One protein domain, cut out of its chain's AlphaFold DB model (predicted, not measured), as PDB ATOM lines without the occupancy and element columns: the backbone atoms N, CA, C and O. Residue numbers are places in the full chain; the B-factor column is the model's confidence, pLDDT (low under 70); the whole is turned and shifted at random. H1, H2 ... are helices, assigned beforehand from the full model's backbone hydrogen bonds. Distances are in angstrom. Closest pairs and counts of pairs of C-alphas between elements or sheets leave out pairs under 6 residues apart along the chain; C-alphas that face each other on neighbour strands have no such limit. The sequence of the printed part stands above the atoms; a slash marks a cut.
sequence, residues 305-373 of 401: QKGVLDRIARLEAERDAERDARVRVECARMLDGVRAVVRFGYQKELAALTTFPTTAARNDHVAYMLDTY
ATOM      1  N   GLN A 305      24.869   9.036  63.902       58.69
ATOM      2  CA  GLN A 305      25.950   9.901  63.422       58.69
ATOM      3  C   GLN A 305      27.115   9.091  62.845       58.69
ATOM      4  O   GLN A 305      27.683   9.486  61.828       58.69
ATOM      5  N   LYS A 306      27.422   7.929  63.434       68.00
ATOM      6  CA  LYS A 306      28.450   7.023  62.913       68.00
ATOM      7  C   LYS A 306      28.085   6.480  61.526       68.00
ATOM      8  O   LYS A 306      28.895   6.586  60.612       68.00
ATOM      9  N   GLY A 307      26.846   6.021  61.328       79.75
ATOM     10  CA  GLY A 307      26.392   5.519  60.023       79.75
ATOM     11  C   GLY A 307      26.434   6.570  58.902       79.75
ATOM     12  O   GLY A 307      26.747   6.249  57.756       79.75
ATOM     13  N   VAL A 308      26.173   7.841  59.223       67.50
ATOM     14  CA  VAL A 308      26.291   8.944  58.253       67.50
ATOM     15  C   VAL A 308      27.754   9.229  57.899       67.50
ATOM     16  O   VAL A 308      28.062   9.398  56.720       67.50
ATOM     17  N   LEU A 309      28.658   9.254  58.885       75.12
ATOM     18  CA  LEU A 309      30.089   9.481  58.649       75.12
ATOM     19  C   LEU A 309      30.728   8.340  57.847       75.12
ATOM     20  O   LEU A 309      31.457   8.608  56.894       75.12
ATOM     21  N   ASP A 310      30.384   7.090  58.156       85.25
ATOM     22  CA  ASP A 310      30.868   5.915  57.422       85.25
ATOM     23  C   ASP A 310      30.394   5.942  55.955       85.25
ATOM     24  O   ASP A 310      31.151   5.631  55.031       85.25
ATOM     25  N   ARG A 311      29.156   6.396  55.710       82.81
ATOM     26  CA  ARG A 311      28.625   6.570  54.351       82.81
ATOM     27  C   ARG A 311      29.347   7.673  53.575       82.81
ATOM     28  O   ARG A 311      29.588   7.495  52.383       82.81
ATOM     29  N   ILE A 312      29.684   8.792  54.219       80.38
ATOM     30  CA  ILE A 312      30.457   9.875  53.588       80.38
ATOM     31  C   ILE A 312      31.849   9.367  53.207       80.38
ATOM     32  O   ILE A 312      32.241   9.516  52.051       80.38
ATOM     33  N   ALA A 313      32.543   8.689  54.125       86.75
ATOM     34  CA  ALA A 313      33.868   8.129  53.864       86.75
ATOM     35  C   ALA A 313      33.858   7.133  52.689       86.75
ATOM     36  O   ALA A 313      34.760   7.146  51.850       86.75
ATOM     37  N   ARG A 314      32.808   6.305  52.578       91.44
ATOM     38  CA  ARG A 314      32.646   5.382  51.445       91.44
ATOM     39  C   ARG A 314      32.485   6.118  50.113       91.44
ATOM     40  O   ARG A 314      33.149   5.766  49.145       91.44
ATOM     41  N   LEU A 315      31.637   7.146  50.069       87.06
ATOM     42  CA  LEU A 315      31.412   7.940  48.854       87.06
ATOM     43  C   LEU A 315      32.667   8.716  48.427       87.06
ATOM     44  O   LEU A 315      32.926   8.860  47.234       87.06
ATOM     45  N   GLU A 316      33.462   9.200  49.382       85.50
ATOM     46  CA  GLU A 316      34.748   9.841  49.091       85.50
ATOM     47  C   GLU A 316      35.753   8.852  48.486       85.50
ATOM     48  O   GLU A 316      36.387   9.175  47.481       85.50
ATOM     49  N   ALA A 317      35.832   7.630  49.023       90.00
ATOM     50  CA  ALA A 317      36.676   6.572  48.472       90.00
ATOM     51  C   ALA A 317      36.233   6.132  47.063       90.00
ATOM     52  O   ALA A 317      37.078   5.945  46.187       90.00
ATOM     53  N   GLU A 318      34.922   6.008  46.817       89.62
ATOM     54  CA  GLU A 318      34.363   5.695  45.492       89.62
ATOM     55  C   GLU A 318      34.716   6.788  44.465       89.62
ATOM     56  O   GLU A 318      35.221   6.484  43.381       89.62
ATOM     57  N   ARG A 319      34.536   8.067  44.822       88.81
ATOM     58  CA  ARG A 319      34.896   9.210  43.966       88.81
ATOM     59  C   ARG A 319      36.385   9.218  43.616       88.81
ATOM     60  O   ARG A 319      36.748   9.475  42.466       88.81
ATOM     61  N   ASP A 320      37.249   8.981  44.598       87.19
ATOM     62  CA  ASP A 320      38.697   9.004  44.387       87.19
ATOM     63  C   ASP A 320      39.146   7.822  43.509       87.19
ATOM     64  O   ASP A 320      39.936   8.018  42.583       87.19
ATOM     65  N   ALA A 321      38.548   6.638  43.688       90.94
ATOM     66  CA  ALA A 321      38.779   5.485  42.818       90.94
ATOM     67  C   ALA A 321      38.350   5.744  41.361       90.94
ATOM     68  O   ALA A 321      39.081   5.402  40.428       90.94
ATOM     69  N   GLU A 322      37.198   6.387  41.137       91.06
ATOM     70  CA  GLU A 322      36.757   6.771  39.790       91.06
ATOM     71  C   GLU A 322      37.696   7.791  39.139       91.06
ATOM     72  O   GLU A 322      38.006   7.690  37.945       91.06
ATOM     73  N   ARG A 323      38.170   8.778  39.910       90.69
ATOM     74  CA  ARG A 323      39.129   9.775  39.422       90.69
ATOM     75  C   ARG A 323      40.431   9.108  38.986       90.69
ATOM     76  O   ARG A 323      40.919   9.385  37.888       90.69
ATOM     77  N   ASP A 324      40.965   8.213  39.809       92.25
ATOM     78  CA  ASP A 324      42.215   7.508  39.529       92.25
ATOM     79  C   ASP A 324      42.069   6.563  38.322       92.25
ATOM     80  O   ASP A 324      42.966   6.486  37.475       92.25
ATOM     81  N   ALA A 325      40.908   5.917  38.165       92.81
ATOM     82  CA  ALA A 325      40.592   5.112  36.988       92.81
ATOM     83  C   ALA A 325      40.590   5.950  35.696       92.81
ATOM     84  O   ALA A 325      41.195   5.545  34.700       92.81
ATOM     85  N   ARG A 326      39.974   7.142  35.708       93.94
ATOM     86  CA  ARG A 326      39.967   8.056  34.548       93.94
ATOM     87  C   ARG A 326      41.374   8.512  34.169       93.94
ATOM     88  O   ARG A 326      41.727   8.457  32.993       93.94
ATOM     89  N   VAL A 327      42.185   8.901  35.154       94.81
ATOM     90  CA  VAL A 327      43.589   9.290  34.930       94.81
ATOM     91  C   VAL A 327      44.376   8.136  34.311       94.81
ATOM     92  O   VAL A 327      45.121   8.336  33.355       94.81
ATOM     93  N   ARG A 328      44.185   6.905  34.800       96.44
ATOM     94  CA  ARG A 328      44.872   5.730  34.258       96.44
ATOM     95  C   ARG A 328      44.501   5.451  32.798       96.44
ATOM     96  O   ARG A 328      45.390   5.124  32.014       96.44
ATOM     97  N   VAL A 329      43.228   5.604  32.426       96.06
ATOM     98  CA  VAL A 329      42.761   5.462  31.033       96.06
ATOM     99  C   VAL A 329      43.366   6.543  30.130       96.06
ATOM    100  O   VAL A 329      43.830   6.237  29.032       96.06
ATOM    101  N   GLU A 330      43.418   7.792  30.595       95.25
ATOM    102  CA  GLU A 330      44.043   8.898  29.860       95.25
ATOM    103  C   GLU A 330      45.539   8.632  29.611       95.25
ATOM    104  O   GLU A 330      45.990   8.690  28.465       95.25
ATOM    105  N   CYS A 331      46.291   8.262  30.654       97.19
ATOM    106  CA  CYS A 331      47.714   7.932  30.551       97.19
ATOM    107  C   CYS A 331      47.970   6.744  29.609       97.19
ATOM    108  O   CYS A 331      48.913   6.776  28.818       97.19
ATOM    109  N   ALA A 332      47.123   5.710  29.656       97.06
ATOM    110  CA  ALA A 332      47.210   4.566  28.750       97.06
ATOM    111  C   ALA A 332      47.061   4.994  27.280       97.06
ATOM    112  O   ALA A 332      47.874   4.603  26.441       97.06
ATOM    113  N   ARG A 333      46.094   5.877  26.987       96.44
ATOM    114  CA  ARG A 333      45.886   6.439  25.644       96.44
ATOM    115  C   ARG A 333      47.096   7.240  25.160       96.44
ATOM    116  O   ARG A 333      47.463   7.137  23.993       96.44
ATOM    117  N   MET A 334      47.726   8.017  26.043       96.50
ATOM    118  CA  MET A 334      48.951   8.756  25.711       96.50
ATOM    119  C   MET A 334      50.086   7.795  25.329       96.50
ATOM    120  O   MET A 334      50.725   7.980  24.296       96.50
ATOM    121  N   LEU A 335      50.296   6.727  26.107       97.25
ATOM    122  CA  LEU A 335      51.336   5.730  25.825       97.25
ATOM    123  C   LEU A 335      51.070   4.912  24.563       97.25
ATOM    124  O   LEU A 335      52.018   4.560  23.861       97.25
ATOM    125  N   ASP A 336      49.809   4.626  24.241       95.25
ATOM    126  CA  ASP A 336      49.466   3.926  23.002       95.25
ATOM    127  C   ASP A 336      49.877   4.714  21.752       95.25
ATOM    128  O   ASP A 336      50.303   4.105  20.770       95.25
ATOM    129  N   GLY A 337      49.852   6.051  21.800       92.75
ATOM    130  CA  GLY A 337      50.398   6.892  20.729       92.75
ATOM    131  C   GLY A 337      51.926   6.813  20.613       92.75
ATOM    132  O   GLY A 337      52.477   6.882  19.517       92.75
ATOM    133  N   VAL A 338      52.620   6.616  21.735       94.75
ATOM    134  CA  VAL A 338      54.090   6.604  21.813       94.75
ATOM    135  C   VAL A 338      54.677   5.238  21.438       94.75
ATOM    136  O   VAL A 338      55.766   5.169  20.865       94.75
ATOM    137  N   ARG A 339      53.951   4.137  21.700       94.81
ATOM    138  CA  ARG A 339      54.431   2.752  21.484       94.81
ATOM    139  C   ARG A 339      54.769   2.419  20.033       94.81
ATOM    140  O   ARG A 339      55.473   1.447  19.788       94.81
ATOM    141  N   ALA A 340      54.244   3.193  19.084       90.56
ATOM    142  CA  ALA A 340      54.543   3.039  17.666       90.56
ATOM    143  C   ALA A 340      55.906   3.637  17.269       90.56
ATOM    144  O   ALA A 340      56.415   3.318  16.199       90.56
ATOM    145  N   VAL A 341      56.494   4.502  18.107       94.19
ATOM    146  CA  VAL A 341      57.659   5.328  17.749       94.19
ATOM    147  C   VAL A 341      58.912   4.933  18.529       94.19
ATOM    148  O   VAL A 341      60.004   4.875  17.962       94.19
ATOM    149  N   VAL A 342      58.776   4.647  19.824       94.44
ATOM    150  CA  VAL A 342      59.911   4.365  20.719       94.44
ATOM    151  C   VAL A 342      59.699   3.080  21.514       94.44
ATOM    152  O   VAL A 342      58.569   2.675  21.796       94.44
ATOM    153  N   ARG A 343      60.799   2.426  21.890       95.12
ATOM    154  CA  ARG A 343      60.799   1.205  22.699       95.12
ATOM    155  C   ARG A 343      60.810   1.562  24.187       95.12
ATOM    156  O   ARG A 343      61.745   2.191  24.670       95.12
ATOM    157  N   PHE A 344      59.799   1.120  24.934       97.19
ATOM    158  CA  PHE A 344      59.713   1.324  26.386       97.19
ATOM    159  C   PHE A 344      58.924   0.211  27.088       97.19
ATOM    160  O   PHE A 344      58.215  -0.576  26.460       97.19
ATOM    161  N   GLY A 345      59.044   0.143  28.417       97.06
ATOM    162  CA  GLY A 345      58.262  -0.771  29.250       97.06
ATOM    163  C   GLY A 345      56.899  -0.177  29.603       97.06
ATOM    164  O   GLY A 345      56.808   0.619  30.532       97.06
ATOM    165  N   TYR A 346      55.836  -0.598  28.910       96.94
ATOM    166  CA  TYR A 346      54.499   0.008  29.023       96.94
ATOM    167  C   TYR A 346      53.980   0.129  30.463       96.94
ATOM    168  O   TYR A 346      53.574   1.205  30.884       96.94
ATOM    169  N   GLN A 347      54.034  -0.950  31.252       97.50
ATOM    170  CA  GLN A 347      53.524  -0.933  32.631       97.50
ATOM    171  C   GLN A 347      54.329  -0.005  33.552       97.50
ATOM    172  O   GLN A 347      53.758   0.622  34.441       97.50
ATOM    173  N   LYS A 348      55.643   0.112  33.319       97.56
ATOM    174  CA  LYS A 348      56.517   1.010  34.080       97.56
ATOM    175  C   LYS A 348      56.174   2.471  33.788       97.56
ATOM    176  O   LYS A 348      55.992   3.245  34.721       97.56
ATOM    177  N   GLU A 349      56.034   2.822  32.512       97.81
ATOM    178  CA  GLU A 349      55.716   4.196  32.111       97.81
ATOM    179  C   GLU A 349      54.271   4.576  32.438       97.81
ATOM    180  O   GLU A 349      54.005   5.723  32.785       97.81
ATOM    181  N   LEU A 350      53.338   3.619  32.424       97.75
ATOM    182  CA  LEU A 350      51.966   3.863  32.869       97.75
ATOM    183  C   LEU A 350      51.937   4.209  34.359       97.75
ATOM    184  O   LEU A 350      51.301   5.188  34.743       97.75
ATOM    185  N   ALA A 351      52.659   3.442  35.184       96.50
ATOM    186  CA  ALA A 351      52.793   3.728  36.607       96.50
ATOM    187  C   ALA A 351      53.434   5.107  36.838       96.50
ATOM    188  O   ALA A 351      52.896   5.900  37.607       96.50
ATOM    189  N   ALA A 352      54.515   5.434  36.121       96.50
ATOM    190  CA  ALA A 352      55.150   6.749  36.197       96.50
ATOM    191  C   ALA A 352      54.172   7.877  35.823       96.50
ATOM    192  O   ALA A 352      53.989   8.813  36.601       96.50
ATOM    193  N   LEU A 353      53.464   7.752  34.696       96.44
ATOM    194  CA  LEU A 353      52.529   8.773  34.223       96.44
ATOM    195  C   LEU A 353      51.383   9.044  35.201       96.44
ATOM    196  O   LEU A 353      50.987  10.196  35.385       96.44
ATOM    197  N   THR A 354      50.877   8.002  35.868       96.50
ATOM    198  CA  THR A 354      49.824   8.156  36.883       96.50
ATOM    199  C   THR A 354      50.279   8.909  38.136       96.50
ATOM    200  O   THR A 354      49.431   9.452  38.838       96.50
ATOM    201  N   THR A 355      51.589   9.006  38.403       96.38
ATOM    202  CA  THR A 355      52.111   9.791  39.539       96.38
ATOM    203  C   THR A 355      52.210  11.288  39.254       96.38
ATOM    204  O   THR A 355      52.304  12.079  40.193       96.38
ATOM    205  N   PHE A 356      52.160  11.715  37.984       94.56
ATOM    206  CA  PHE A 356      52.218  13.138  37.666       94.56
ATOM    207  C   PHE A 356      50.885  13.833  37.990       94.56
ATOM    208  O   PHE A 356      49.819  13.399  37.522       94.56
ATOM    209  N   PRO A 357      50.930  14.949  38.744       88.94
ATOM    210  CA  PRO A 357      49.734  15.589  39.288       88.94
ATOM    211  C   PRO A 357      48.904  16.326  38.233       88.94
ATOM    212  O   PRO A 357      47.728  16.594  38.461       88.94
ATOM    213  N   THR A 358      49.492  16.669  37.082       94.38
ATOM    214  CA  THR A 358      48.841  17.481  36.048       94.38
ATOM    215  C   THR A 358      49.009  16.869  34.662       94.38
ATOM    216  O   THR A 358      50.021  16.235  34.361       94.38
ATOM    217  N   THR A 359      48.037  17.113  33.778       92.94
ATOM    218  CA  THR A 359      48.111  16.710  32.363       92.94
ATOM    219  C   THR A 359      49.296  17.361  31.641       92.94
ATOM    220  O   THR A 359      49.904  16.735  30.779       92.94
ATOM    221  N   ALA A 360      49.689  18.583  32.025       93.94
ATOM    222  CA  ALA A 360      50.879  19.243  31.482       93.94
ATOM    223  C   ALA A 360      52.161  18.443  31.776       93.94
ATOM    224  O   ALA A 360      52.876  18.095  30.843       93.94
ATOM    225  N   ALA A 361      52.383  18.042  33.034       94.38
ATOM    226  CA  ALA A 361      53.548  17.238  33.409       94.38
ATOM    227  C   ALA A 361      53.568  15.861  32.716       94.38
ATOM    228  O   ALA A 361      54.629  15.356  32.360       94.38
ATOM    229  N   ARG A 362      52.391  15.266  32.470       97.44
ATOM    230  CA  ARG A 362      52.264  14.020  31.690       97.44
ATOM    231  C   ARG A 362      52.675  14.215  30.231       97.44
ATOM    232  O   ARG A 362      53.387  13.377  29.686       97.44
ATOM    233  N   ASN A 363      52.244  15.312  29.607       95.31
ATOM    234  CA  ASN A 363      52.638  15.657  28.239       95.31
ATOM    235  C   ASN A 363      54.143  15.922  28.135       95.31
ATOM    236  O   ASN A 363      54.774  15.442  27.195       95.31
ATOM    237  N   ASP A 364      54.724  16.619  29.113       95.06
ATOM    238  CA  ASP A 364      56.165  16.880  29.162       95.06
ATOM    239  C   ASP A 364      56.963  15.570  29.280       95.06
ATOM    240  O   ASP A 364      57.955  15.381  28.574       95.06
ATOM    241  N   HIS A 365      56.494  14.615  30.095       96.94
ATOM    242  CA  HIS A 365      57.100  13.280  30.187       96.94
ATOM    243  C   HIS A 365      57.002  12.505  28.869       96.94
ATOM    244  O   HIS A 365      57.979  11.905  28.429       96.94
ATOM    245  N   VAL A 366      55.853  12.554  28.192       97.25
ATOM    246  CA  VAL A 366      55.684  11.934  26.866       97.25
ATOM    247  C   VAL A 366      56.624  12.555  25.827       97.25
ATOM    248  O   VAL A 366      57.229  11.829  25.039       97.25
ATOM    249  N   ALA A 367      56.795  13.879  25.839       94.56
ATOM    250  CA  ALA A 367      57.738  14.561  24.958       94.56
ATOM    251  C   ALA A 367      59.187  14.129  25.240       94.56
ATOM    252  O   ALA A 367      59.925  13.812  24.307       94.56
ATOM    253  N   TYR A 368      59.564  14.026  26.518       96.38
ATOM    254  CA  TYR A 368      60.859  13.488  26.935       96.38
ATOM    255  C   TYR A 368      61.077  12.050  26.439       96.38
ATOM    256  O   TYR A 368      62.148  11.735  25.915       96.38
ATOM    257  N   MET A 369      60.059  11.186  26.537       96.44
ATOM    258  CA  MET A 369      60.139   9.817  26.019       96.44
ATOM    259  C   MET A 369      60.435   9.795  24.517       96.44
ATOM    260  O   MET A 369      61.326   9.072  24.079       96.44
ATOM    261  N   LEU A 370      59.721  10.596  23.728       93.81
ATOM    262  CA  LEU A 370      59.895  10.652  22.273       93.81
ATOM    263  C   LEU A 370      61.274  11.177  21.843       93.81
ATOM    264  O   LEU A 370      61.776  10.778  20.789       93.81
ATOM    265  N   ASP A 371      61.874  12.063  22.640       92.38
ATOM    266  CA  ASP A 371      63.187  12.650  22.365       92.38
ATOM    267  C   ASP A 371      64.344  11.729  22.783       92.38
ATOM    268  O   ASP A 371      65.306  11.548  22.038       92.38
ATOM    269  N   THR A 372      64.234  11.109  23.964       95.38
ATOM    270  CA  THR A 372      65.367  10.435  24.618       95.38
ATOM    271  C   THR A 372      65.365   8.912  24.456       95.38
ATOM    272  O   THR A 372      66.427   8.290  24.521       95.38
ATOM    273  N   TYR A 373      64.204   8.272  24.278       95.94
ATOM    274  CA  TYR A 373      64.133   6.808  24.268       95.94
ATOM    275  C   TYR A 373      64.600   6.234  22.929       95.94
ATOM    276  O   TYR A 373      64.563   6.887  21.886       95.94
TER     277      TYR A 373
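AT A GLANCE: This is residues 305 to 373 of the 401 residues of an uncharacterized protein of Fimbriiglobus ruber (UniProt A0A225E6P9). One long, straight helix, H1, has a small compact head at its far end, where two shorter helices, H2 and H3, pack on its last part; residues 305 to 323 of H1 stick out as a free arm. H2 crosses H1 obliquely, and H3 runs roughly along the end of H1. The printed part has 69 residues, with three named helices in the order H1, H2, H3 and no named strand, and its class is all helix. The whole is only just loose, close to extended, with a radius of gyration of the C-alphas of 16.4 A and spans of 55 by 18 by 15 A, and the free arm of H1 makes much of the length.

HOW THE PARTS SIT: Residues 305 to 323 of H1, which runs from residue 305 to 338, stand free. H1 touches H2, residues 346 to 355, with residues 327 to 335 alone; the closest C-alphas of the two helices are those of Arg 328 and Thr 354, 6.1 A apart. H1 and H2 run opposite ways at a steep tilt of 50 degrees. H1 touches H3, residues 359 to 372, with residues 331 to 338 alone; the closest C-alphas are those of Val 338 and Leu 370, 7.1 A apart. H1 and H3 run the same way at a shallow tilt of 31 degrees. H2 and H3 are close but not clearly touching, and their closest C-alphas, those of Leu 353 and Arg 362, are 5.8 A apart. They run opposite ways at a tilt of 37 degrees, only just steep. In H1, H2 and H3 every pair of O i and N i+4 is within hydrogen-bond range.

IN THESE COORDINATES: H1, Gln 305 to Val 338, begins with C-alpha 305 at (25.950, 9.901, 63.422) and ends with C-alpha 338 at (54.090, 6.604, 21.813), 50.3 A from first to last C-alpha. H2, Tyr 346 to Thr 355, is 14.6 A long from first to last C-alpha and begins with C-alpha 346 at (54.499, 0.008, 29.023). H3, Thr 359 to Thr 372, is 19.9 A long from first to last C-alpha and ends with C-alpha 372 at (65.367, 10.435, 24.618).

THE WHOLE: The two C-alphas farthest apart are those of Gln 305 and Val 341, at 55.8 A. Without the residues that stand free, the body has 50 residues and spans 26 by 17 by 15 A, with a radius of gyration of 9.9 A. The printed part has no cut. The link from H1 to H2 is short, with 7 residues, and the link from H2 to H3 is tight, with 3. The mean pLDDT of the printed part is 92.0, and residues 305, 306 and 308 of the model are under 70.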